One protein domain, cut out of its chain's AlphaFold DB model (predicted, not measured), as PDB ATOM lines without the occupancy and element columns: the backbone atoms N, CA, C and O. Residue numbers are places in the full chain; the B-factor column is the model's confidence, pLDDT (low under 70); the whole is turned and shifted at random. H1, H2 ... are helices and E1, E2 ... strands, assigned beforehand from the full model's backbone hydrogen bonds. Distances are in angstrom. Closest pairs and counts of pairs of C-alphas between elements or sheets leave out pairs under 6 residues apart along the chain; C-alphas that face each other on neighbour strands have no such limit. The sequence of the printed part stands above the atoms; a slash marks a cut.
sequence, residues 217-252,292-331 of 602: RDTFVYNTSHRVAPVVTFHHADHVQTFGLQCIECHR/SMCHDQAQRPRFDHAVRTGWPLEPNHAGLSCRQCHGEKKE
ATOM      1  N   ARG A 217     -45.111  36.696  -7.063       61.69
ATOM      2  CA  ARG A 217     -44.980  35.548  -7.961       61.69
ATOM      3  C   ARG A 217     -44.344  36.045  -9.254       61.69
ATOM      4  O   ARG A 217     -44.888  36.939  -9.891       61.69
ATOM      5  N   ASP A 218     -43.223  35.452  -9.640       70.81
ATOM      6  CA  ASP A 218     -42.487  35.877 -10.835       70.81
ATOM      7  C   ASP A 218     -43.119  35.398 -12.139       70.81
ATOM      8  O   ASP A 218     -42.860  35.982 -13.185       70.81
ATOM      9  N   THR A 219     -43.913  34.326 -12.111       83.81
ATOM     10  CA  THR A 219     -44.462  33.702 -13.321       83.81
ATOM     11  C   THR A 219     -45.975  33.604 -13.254       83.81
ATOM     12  O   THR A 219     -46.533  33.083 -12.287       83.81
ATOM     13  N   PHE A 220     -46.623  34.057 -14.321       83.12
ATOM     14  CA  PHE A 220     -48.062  34.022 -14.510       83.12
ATOM     15  C   PHE A 220     -48.403  33.257 -15.782       83.12
ATOM     16  O   PHE A 220     -47.759  33.435 -16.814       83.12
ATOM     17  N   VAL A 221     -49.426  32.410 -15.706       86.00
ATOM     18  CA  VAL A 221     -49.891  31.592 -16.829       86.00
ATOM     19  C   VAL A 221     -51.360  31.903 -17.072       86.00
ATOM     20  O   VAL A 221     -52.191  31.735 -16.178       86.00
ATOM     21  N   TYR A 222     -51.677  32.368 -18.276       84.62
ATOM     22  CA  TYR A 222     -53.029  32.686 -18.716       84.62
ATOM     23  C   TYR A 222     -53.489  31.674 -19.754       84.62
ATOM     24  O   TYR A 222     -52.761  31.365 -20.698       84.62
ATOM     25  N   ASN A 223     -54.730  31.221 -19.612       83.62
ATOM     26  CA  ASN A 223     -55.411  30.458 -20.645       83.62
ATOM     27  C   ASN A 223     -56.280  31.399 -21.471       83.62
ATOM     28  O   ASN A 223     -57.060  32.191 -20.941       83.62
ATOM     29  N   THR A 224     -56.127  31.310 -22.782       82.19
ATOM     30  CA  THR A 224     -56.783  32.171 -23.761       82.19
ATOM     31  C   THR A 224     -57.702  31.347 -24.655       82.19
ATOM     32  O   THR A 224     -57.578  30.128 -24.752       82.19
ATOM     33  N   SER A 225     -58.605  32.011 -25.374       80.62
ATOM     34  CA  SER A 225     -59.506  31.366 -26.342       80.62
ATOM     35  C   SER A 225     -58.807  30.916 -27.641       80.62
ATOM     36  O   SER A 225     -59.478  30.554 -28.609       80.62
ATOM     37  N   HIS A 226     -57.473  30.964 -27.702       80.06
ATOM     38  CA  HIS A 226     -56.696  30.621 -28.889       80.06
ATOM     39  C   HIS A 226     -56.618  29.093 -29.071       80.06
ATOM     40  O   HIS A 226     -55.968  28.394 -28.299       80.06
ATOM     41  N   ARG A 227     -57.270  28.562 -30.117       75.94
ATOM     42  CA  ARG A 227     -57.525  27.113 -30.280       75.94
ATOM     43  C   ARG A 227     -56.274  26.240 -30.440       75.94
ATOM     44  O   ARG A 227     -56.294  25.090 -30.027       75.94
ATOM     45  N   VAL A 228     -55.214  26.764 -31.058       80.88
ATOM     46  CA  VAL A 228     -53.990  25.994 -31.385       80.88
ATOM     47  C   VAL A 228     -52.924  26.096 -30.287       80.88
ATOM     48  O   VAL A 228     -52.081  25.215 -30.145       80.88
ATOM     49  N   ALA A 229     -52.960  27.181 -29.515       83.75
ATOM     50  CA  ALA A 229     -51.914  27.571 -28.572       83.75
ATOM     51  C   ALA A 229     -52.554  28.411 -27.449       83.75
ATOM     52  O   ALA A 229     -52.526  29.644 -27.502       83.75
ATOM     53  N   PRO A 230     -53.262  27.765 -26.507       87.19
ATOM     54  CA  PRO A 230     -54.108  28.469 -25.549       87.19
ATOM     55  C   PRO A 230     -53.311  29.126 -24.420       87.19
ATOM     56  O   PRO A 230     -53.845  30.018 -23.760       87.19
ATOM     57  N   VAL A 231     -52.059  28.724 -24.203       89.12
ATOM     58  CA  VAL A 231     -51.264  29.120 -23.039       89.12
ATOM     59  C   VAL A 231     -50.447  30.370 -23.350       89.12
ATOM     60  O   VAL A 231     -49.701  30.401 -24.324       89.12
ATOM     61  N   VAL A 232     -50.548  31.389 -22.496       89.19
ATOM     62  CA  VAL A 232     -49.678  32.574 -22.502       89.19
ATOM     63  C   VAL A 232     -48.947  32.649 -21.171       89.19
ATOM     64  O   VAL A 232     -49.574  32.656 -20.116       89.19
ATOM     65  N   THR A 233     -47.616  32.701 -21.204       89.62
ATOM     66  CA  THR A 233     -46.779  32.827 -19.998       89.62
ATOM     67  C   THR A 233     -46.180  34.225 -19.913       89.62
ATOM     68  O   THR A 233     -45.599  34.708 -20.882       89.62
ATOM     69  N   PHE A 234     -46.294  34.861 -18.750       87.88
ATOM     70  CA  PHE A 234     -45.683  36.148 -18.440       87.88
ATOM     71  C   PHE A 234     -44.726  35.995 -17.257       87.88
ATOM     72  O   PHE A 234     -45.128  35.550 -16.182       87.88
ATOM     73  N   HIS A 235     -43.466  36.382 -17.452       88.88
ATOM     74  CA  HIS A 235     -42.462  36.432 -16.392       88.88
ATOM     75  C   HIS A 235     -42.221  37.885 -15.986       88.88
ATOM     76  O   HIS A 235     -41.693  38.675 -16.773       88.88
ATOM     77  N   HIS A 236     -42.603  38.241 -14.762       83.38
ATOM     78  CA  HIS A 236     -42.499  39.605 -14.253       83.38
ATOM     79  C   HIS A 236     -41.042  40.056 -14.146       83.38
ATOM     80  O   HIS A 236     -40.677  41.124 -14.635       83.38
ATOM     81  N   ALA A 237     -40.192  39.205 -13.576       82.00
ATOM     82  CA  ALA A 237     -38.783  39.512 -13.404       82.00
ATOM     83  C   ALA A 237     -38.024  39.600 -14.746       82.00
ATOM     84  O   ALA A 237     -37.091  40.386 -14.843       82.00
ATOM     85  N   ASP A 238     -38.459  38.926 -15.818       86.94
ATOM     86  CA  ASP A 238     -37.865  39.150 -17.149       86.94
ATOM     87  C   ASP A 238     -38.175  40.565 -17.656       86.94
ATOM     88  O   ASP A 238     -37.309  41.259 -18.173       86.94
ATOM     89  N   HIS A 239     -39.400  41.044 -17.458       83.75
ATOM     90  CA  HIS A 239     -39.809  42.366 -17.929       83.75
ATOM     91  C   HIS A 239     -39.171  43.502 -17.129       83.75
ATOM     92  O   HIS A 239     -38.695  44.470 -17.718       83.75
ATOM     93  N   VAL A 240     -39.107  43.373 -15.804       78.62
ATOM     94  CA  VAL A 240     -38.581  44.433 -14.931       78.62
ATOM     95  C   VAL A 240     -37.067  44.344 -14.756       78.62
ATOM     96  O   VAL A 240     -36.387  45.361 -14.842       78.62
ATOM     97  N   GLN A 241     -36.513  43.148 -14.543       76.06
ATOM     98  CA  GLN A 241     -35.085  42.979 -14.237       76.06
ATOM     99  C   GLN A 241     -34.255  42.753 -15.503       76.06
ATOM    100  O   GLN A 241     -33.192  43.348 -15.640       76.06
ATOM    101  N   THR A 242     -34.729  41.930 -16.448       79.31
ATOM    102  CA  THR A 242     -33.968  41.627 -17.675       79.31
ATOM    103  C   THR A 242     -34.152  42.701 -18.748       79.31
ATOM    104  O   THR A 242     -33.171  43.189 -19.302       79.31
ATOM    105  N   PHE A 243     -35.389  43.111 -19.035       82.19
ATOM    106  CA  PHE A 243     -35.690  44.118 -20.061       82.19
ATOM    107  C   PHE A 243     -35.720  45.556 -19.519       82.19
ATOM    108  O   PHE A 243     -35.747  46.507 -20.303       82.19
ATOM    109  N   GLY A 244     -35.652  45.733 -18.195       74.19
ATOM    110  CA  GLY A 244     -35.516  47.041 -17.551       74.19
ATOM    111  C   GLY A 244     -36.771  47.916 -17.613       74.19
ATOM    112  O   GLY A 244     -36.652  49.147 -17.584       74.19
ATOM    113  N   LEU A 245     -37.958  47.314 -17.748       77.06
ATOM    114  CA  LEU A 245     -39.224  48.046 -17.739       77.06
ATOM    115  C   LEU A 245     -39.548  48.549 -16.335       77.06
ATOM    116  O   LEU A 245     -39.344  47.855 -15.338       77.06
ATOM    117  N   GLN A 246     -40.089  49.758 -16.261       74.50
ATOM    118  CA  GLN A 246     -40.490  50.354 -14.991       74.50
ATOM    119  C   GLN A 246     -41.894  49.888 -14.607       74.50
ATOM    120  O   GLN A 246     -42.764  49.730 -15.462       74.50
ATOM    121  N   CYS A 247     -42.156  49.736 -13.307       70.25
ATOM    122  CA  CYS A 247     -43.444  49.261 -12.791       70.25
ATOM    123  C   CYS A 247     -44.615  50.082 -13.348       70.25
ATOM    124  O   CYS A 247     -45.624  49.536 -13.802       70.25
ATOM    125  N   ILE A 248     -44.446  51.406 -13.378       70.00
ATOM    126  CA  ILE A 248     -45.462  52.329 -13.874       70.00
ATOM    127  C   ILE A 248     -45.739  52.154 -15.363       70.00
ATOM    128  O   ILE A 248     -46.818  52.520 -15.785       70.00
ATOM    129  N   GLU A 249     -44.847  51.580 -16.175       71.25
ATOM    130  CA  GLU A 249     -45.102  51.417 -17.612       71.25
ATOM    131  C   GLU A 249     -46.264  50.457 -17.891       71.25
ATOM    132  O   GLU A 249     -47.009  50.675 -18.848       71.25
ATOM    133  N   CYS A 250     -46.476  49.477 -17.009       74.38
ATOM    134  CA  CYS A 250     -47.607  48.548 -17.049       74.38
ATOM    135  C   CYS A 250     -48.730  48.951 -16.074       74.38
ATOM    136  O   CYS A 250     -49.907  48.689 -16.331       74.38
ATOM    137  N   HIS A 251     -48.380  49.612 -14.965       72.38
ATOM    138  CA  HIS A 251     -49.268  49.915 -13.838       72.38
ATOM    139  C   HIS A 251     -49.665  51.402 -13.730       72.38
ATOM    140  O   HIS A 251     -49.934  51.883 -12.634       72.38
ATOM    141  N   ARG A 252     -49.767  52.139 -14.853       63.81
ATOM    142  CA  ARG A 252     -50.039  53.605 -14.919       63.81
ATOM    143  C   ARG A 252     -51.282  54.119 -14.163       63.81
ATOM    144  O   ARG A 252     -51.457  55.327 -14.055       63.81
ATOM    145  N   SER A 292     -47.220  33.747 -31.999       83.56
ATOM    146  CA  SER A 292     -46.349  32.702 -31.449       83.56
ATOM    147  C   SER A 292     -45.315  33.214 -30.448       83.56
ATOM    148  O   SER A 292     -44.666  32.409 -29.791       83.56
ATOM    149  N   MET A 293     -45.125  34.525 -30.287       81.06
ATOM    150  CA  MET A 293     -44.257  35.078 -29.237       81.06
ATOM    151  C   MET A 293     -44.915  35.060 -27.854       81.06
ATOM    152  O   MET A 293     -44.210  34.994 -26.847       81.06
ATOM    153  N   CYS A 294     -46.246  35.028 -27.807       82.56
ATOM    154  CA  CYS A 294     -47.014  35.014 -26.565       82.56
ATOM    155  C   CYS A 294     -47.741  33.682 -26.358       82.56
ATOM    156  O   CYS A 294     -47.743  33.168 -25.244       82.56
ATOM    157  N   HIS A 295     -48.326  33.127 -27.422       88.50
ATOM    158  CA  HIS A 295     -49.130  31.908 -27.383       88.50
ATOM    159  C   HIS A 295     -48.295  30.651 -27.618       88.50
ATOM    160  O   HIS A 295     -47.509  30.580 -28.567       88.50
ATOM    161  N   ASP A 296     -48.525  29.640 -26.786       89.81
ATOM    162  CA  ASP A 296     -47.905  28.322 -26.880       89.81
ATOM    163  C   ASP A 296     -48.867  27.202 -26.431       89.81
ATOM    164  O   ASP A 296     -49.972  27.450 -25.934       89.81
ATOM    165  N   GLN A 297     -48.458  25.951 -26.631       89.69
ATOM    166  CA  GLN A 297     -49.148  24.766 -26.117       89.69
ATOM    167  C   GLN A 297     -48.818  24.494 -24.644       89.69
ATOM    168  O   GLN A 297     -49.618  23.878 -23.946       89.69
ATOM    169  N   ALA A 298     -47.661  24.964 -24.169       88.69
ATOM    170  CA  ALA A 298     -47.176  24.751 -22.809       88.69
ATOM    171  C   ALA A 298     -46.560  26.027 -22.212       88.69
ATOM    172  O   ALA A 298     -46.284  26.999 -22.910       88.69
ATOM    173  N   GLN A 299     -46.342  26.022 -20.896       88.88
ATOM    174  CA  GLN A 299     -45.687  27.129 -20.203       88.88
ATOM    175  C   GLN A 299     -44.268  27.356 -20.743       88.88
ATOM    176  O   GLN A 299     -43.500  26.408 -20.916       88.88
ATOM    177  N   ARG A 300     -43.905  28.621 -20.969       85.50
ATOM    178  CA  ARG A 300     -42.565  28.983 -21.443       85.50
ATOM    179  C   ARG A 300     -41.564  29.115 -20.295       85.50
ATOM    180  O   ARG A 300     -41.954  29.515 -19.197       85.50
ATOM    181  N   PRO A 301     -40.282  28.792 -20.537       86.75
ATOM    182  CA  PRO A 301     -39.210  29.163 -19.629       86.75
ATOM    183  C   PRO A 301     -38.907  30.665 -19.730       86.75
ATOM    184  O   PRO A 301     -39.278  31.329 -20.706       86.75
ATOM    185  N   ARG A 302     -38.178  31.166 -18.726       86.31
ATOM    186  CA  ARG A 302     -37.667  32.541 -18.677       86.31
ATOM    187  C   ARG A 302     -36.779  32.854 -19.880       86.31
ATOM    188  O   ARG A 302     -36.271  31.955 -20.556       86.31
ATOM    189  N   PHE A 303     -36.617  34.139 -20.166       86.75
ATOM    190  CA  PHE A 303     -35.763  34.594 -21.252       86.75
ATOM    191  C   PHE A 303     -34.308  34.165 -21.032       86.75
ATOM    192  O   PHE A 303     -33.692  34.496 -20.025       86.75
ATOM    193  N   ASP A 304     -33.756  33.482 -22.029       85.31
ATOM    194  CA  ASP A 304     -32.347  33.123 -22.108       85.31
ATOM    195  C   ASP A 304     -31.812  33.587 -23.468       85.31
ATOM    196  O   ASP A 304     -32.317  33.190 -24.527       85.31
ATOM    197  N   HIS A 305     -30.799  34.457 -23.446       84.56
ATOM    198  CA  HIS A 305     -30.231  35.032 -24.663       84.56
ATOM    199  C   HIS A 305     -29.599  33.955 -25.561       84.56
ATOM    200  O   HIS A 305     -29.750  34.014 -26.785       84.56
ATOM    201  N   ALA A 306     -28.953  32.943 -24.980       81.56
ATOM    202  CA  ALA A 306     -28.331  31.841 -25.705       81.56
ATOM    203  C   ALA A 306     -29.374  30.983 -26.417       81.56
ATOM    204  O   ALA A 306     -29.236  30.710 -27.610       81.56
ATOM    205  N   VAL A 307     -30.453  30.617 -25.726       79.81
ATOM    206  CA  VAL A 307     -31.540  29.804 -26.293       79.81
ATOM    207  C   VAL A 307     -32.287  30.573 -27.380       79.81
ATOM    208  O   VAL A 307     -32.647  30.005 -28.412       79.81
ATOM    209  N   ARG A 308     -32.514  31.878 -27.182       77.81
ATOM    210  CA  ARG A 308     -33.287  32.709 -28.119       77.81
ATOM    211  C   ARG A 308     -32.498  33.131 -29.357       77.81
ATOM    212  O   ARG A 308     -33.085  33.225 -30.431       77.81
ATOM    213  N   THR A 309     -31.198  33.396 -29.228       75.25
ATOM    214  CA  THR A 309     -30.378  33.964 -30.321       75.25
ATOM    215  C   THR A 309     -29.327  33.001 -30.881       75.25
ATOM    216  O   THR A 309     -28.813  33.216 -31.990       75.25
ATOM    217  N   GLY A 310     -29.024  31.932 -30.139       74.00
ATOM    218  CA  GLY A 310     -27.911  31.019 -30.387       74.00
ATOM    219  C   GLY A 310     -26.563  31.520 -29.857       74.00
ATOM    220  O   GLY A 310     -25.540  30.956 -30.236       74.00
ATOM    221  N   TRP A 311     -26.541  32.584 -29.044       73.62
ATOM    222  CA  TRP A 311     -25.319  33.214 -28.537       73.62
ATOM    223  C   TRP A 311     -25.397  33.442 -27.021       73.62
ATOM    224  O   TRP A 311     -26.160  34.308 -26.585       73.62
ATOM    225  N   PRO A 312     -24.658  32.698 -26.185       76.75
ATOM    226  CA  PRO A 312     -24.602  32.995 -24.762       76.75
ATOM    227  C   PRO A 312     -23.722  34.200 -24.489       76.75
ATOM    228  O   PRO A 312     -22.680  34.400 -25.109       76.75
ATOM    229  N   LEU A 313     -24.166  34.992 -23.523       77.00
ATOM    230  CA  LEU A 313     -23.424  36.142 -23.032       77.00
ATOM    231  C   LEU A 313     -22.397  35.723 -21.970       77.00
ATOM    232  O   LEU A 313     -21.378  36.383 -21.808       77.00
ATOM    233  N   GLU A 314     -22.602  34.600 -21.287       70.56
ATOM    234  CA  GLU A 314     -21.686  34.122 -20.252       70.56
ATOM    235  C   GLU A 314     -20.446  33.407 -20.831       70.56
ATOM    236  O   GLU A 314     -20.548  32.707 -21.846       70.56
ATOM    237  N   PRO A 315     -19.270  33.539 -20.184       64.00
ATOM    238  CA  PRO A 315     -19.031  34.280 -18.936       64.00
ATOM    239  C   PRO A 315     -18.759  35.783 -19.138       64.00
ATOM    240  O   PRO A 315     -19.001  36.581 -18.241       64.00
ATOM    241  N   ASN A 316     -18.288  36.186 -20.319       69.31
ATOM    242  CA  ASN A 316     -17.635  37.489 -20.507       69.31
ATOM    243  C   ASN A 316     -18.593  38.695 -20.581       69.31
ATOM    244  O   ASN A 316     -18.175  39.824 -20.354       69.31
ATOM    245  N   HIS A 317     -19.869  38.474 -20.896       76.75
ATOM    246  CA  HIS A 317     -20.886  39.514 -21.105       76.75
ATOM    247  C   HIS A 317     -22.106  39.339 -20.181       76.75
ATOM    248  O   HIS A 317     -23.119  40.007 -20.374       76.75
ATOM    249  N   ALA A 318     -22.020  38.455 -19.177       75.06
ATOM    250  CA  ALA A 318     -23.105  38.157 -18.234       75.06
ATOM    251  C   ALA A 318     -23.563  39.392 -17.438       75.06
ATOM    252  O   ALA A 318     -24.744  39.555 -17.148       75.06
ATOM    253  N   GLY A 319     -22.613  40.273 -17.102       73.81
ATOM    254  CA  GLY A 319     -22.862  41.498 -16.341       73.81
ATOM    255  C   GLY A 319     -23.295  42.701 -17.182       73.81
ATOM    256  O   GLY A 319     -23.495  43.776 -16.621       73.81
ATOM    257  N   LEU A 320     -23.411  42.561 -18.509       77.81
ATOM    258  CA  LEU A 320     -23.795  43.673 -19.374       77.81
ATOM    259  C   LEU A 320     -25.316  43.805 -19.467       77.81
ATOM    260  O   LEU A 320     -26.049  42.836 -19.655       77.81
ATOM    261  N   SER A 321     -25.788  45.044 -19.407       79.69
ATOM    262  CA  SER A 321     -27.174  45.383 -19.710       79.69
ATOM    263  C   SER A 321     -27.462  45.230 -21.209       79.69
ATOM    264  O   SER A 321     -26.618  45.518 -22.060       79.69
ATOM    265  N   CYS A 322     -28.695  44.859 -21.564       80.56
ATOM    266  CA  CYS A 322     -29.096  44.678 -22.967       80.56
ATOM    267  C   CYS A 322     -28.850  45.936 -23.826       80.56
ATOM    268  O   CYS A 322     -28.499  45.835 -25.003       80.56
ATOM    269  N   ARG A 323     -28.995  47.130 -23.232       78.19
ATOM    270  CA  ARG A 323     -28.836  48.422 -23.923       78.19
ATOM    271  C   ARG A 323     -27.400  48.705 -24.345       78.19
ATOM    272  O   ARG A 323     -27.209  49.354 -25.369       78.19
ATOM    273  N   GLN A 324     -26.406  48.170 -23.632       76.81
ATOM    274  CA  GLN A 324     -25.002  48.329 -24.019       76.81
ATOM    275  C   GLN A 324     -24.739  47.729 -25.408       76.81
ATOM    276  O   GLN A 324     -23.978  48.296 -26.181       76.81
ATOM    277  N   CYS A 325     -25.426  46.654 -25.798       76.88
ATOM    278  CA  CYS A 325     -25.257  46.057 -27.128       76.88
ATOM    279  C   CYS A 325     -26.334  46.515 -28.127       76.88
ATOM    280  O   CYS A 325     -26.038  46.856 -29.277       76.88
ATOM    281  N   HIS A 326     -27.596  46.545 -27.700       78.56
ATOM    282  CA  HIS A 326     -28.734  46.784 -28.591       78.56
ATOM    283  C   HIS A 326     -29.116  48.272 -28.738       78.56
ATOM    284  O   HIS A 326     -29.887  48.617 -29.636       78.56
ATOM    285  N   GLY A 327     -28.524  49.170 -27.946       75.25
ATOM    286  CA  GLY A 327     -28.818  50.605 -27.937       75.25
ATOM    287  C   GLY A 327     -30.053  50.972 -27.106       75.25
ATOM    288  O   GLY A 327     -30.593  50.157 -26.363       75.25
ATOM    289  N   GLU A 328     -30.507  52.220 -27.234       69.88
ATOM    290  CA  GLU A 328     -31.545  52.811 -26.367       69.88
ATOM    291  C   GLU A 328     -32.989  52.584 -26.837       69.88
ATOM    292  O   GLU A 328     -33.942  53.026 -26.193       69.88
ATOM    293  N   LYS A 329     -33.186  51.900 -27.970       67.00
ATOM    294  CA  LYS A 329     -34.532  51.629 -28.481       67.00
ATOM    295  C   LYS A 329     -35.267  50.664 -27.547       67.00
ATOM    296  O   LYS A 329     -34.699  49.668 -27.109       67.00
ATOM    297  N   LYS A 330     -36.556  50.937 -27.307       60.66
ATOM    298  CA  LYS A 330     -37.452  50.041 -26.548       60.66
ATOM    299  C   LYS A 330     -37.635  48.679 -27.231       60.66
ATOM    300  O   LYS A 330     -37.882  47.683 -26.563       60.66
ATOM    301  N   GLU A 331     -37.474  48.639 -28.551       70.00
ATOM    302  CA  GLU A 331     -37.470  47.418 -29.349       70.00
ATOM    303  C   GLU A 331     -36.028  47.028 -29.682       70.00
ATOM    304  O   GLU A 331     -35.357  47.681 -30.488       70.00
TER     305      GLU A 331
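This is residues 217 to 252 and 292 to 331 of the 602 residues of an uncharacterized protein of Phycisphaerae bacterium (UniProt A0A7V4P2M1). A two-stranded antiparallel hairpin, E1 and E2, runs into helix H1 near the middle, with short helices H2, H3 and H4 scattered loosely beyond. The 76 printed residues, under half in named elements, are mixed: E1, E2, H1, H2, H3, H4 in order. The whole is loose, radius of gyration of the C-alphas 14.4 A, spans 41 by 34 by 24 A.

E1, residues 219 to 223, and E2, residues 231 to 235, pair with N 220 and O 234 2.8 A apart. H1, residues 236 to 242, is close to H2, residues 247 to 251, but not clearly touching; the closest C-alphas, of Val 240 and Cys 247, are 7.2 A apart. H4, residues 322 to 326, is apart from H3, residues 305 to 309. In these helices every O i to N i+4 pair is within hydrogen-bond range.

E1 spans 13.6 A from C-alpha 219 at (-44.462, 33.702, -13.321); H4 ends with C-alpha 326 at (-28.734, 46.784, -28.591).

Across the cut, C-alphas 252 and 292 are 26.9 A apart. H3 to H4 is a long link. Residues 217, 252, 315 to 316 and 328 to 330 have pLDDT under 70.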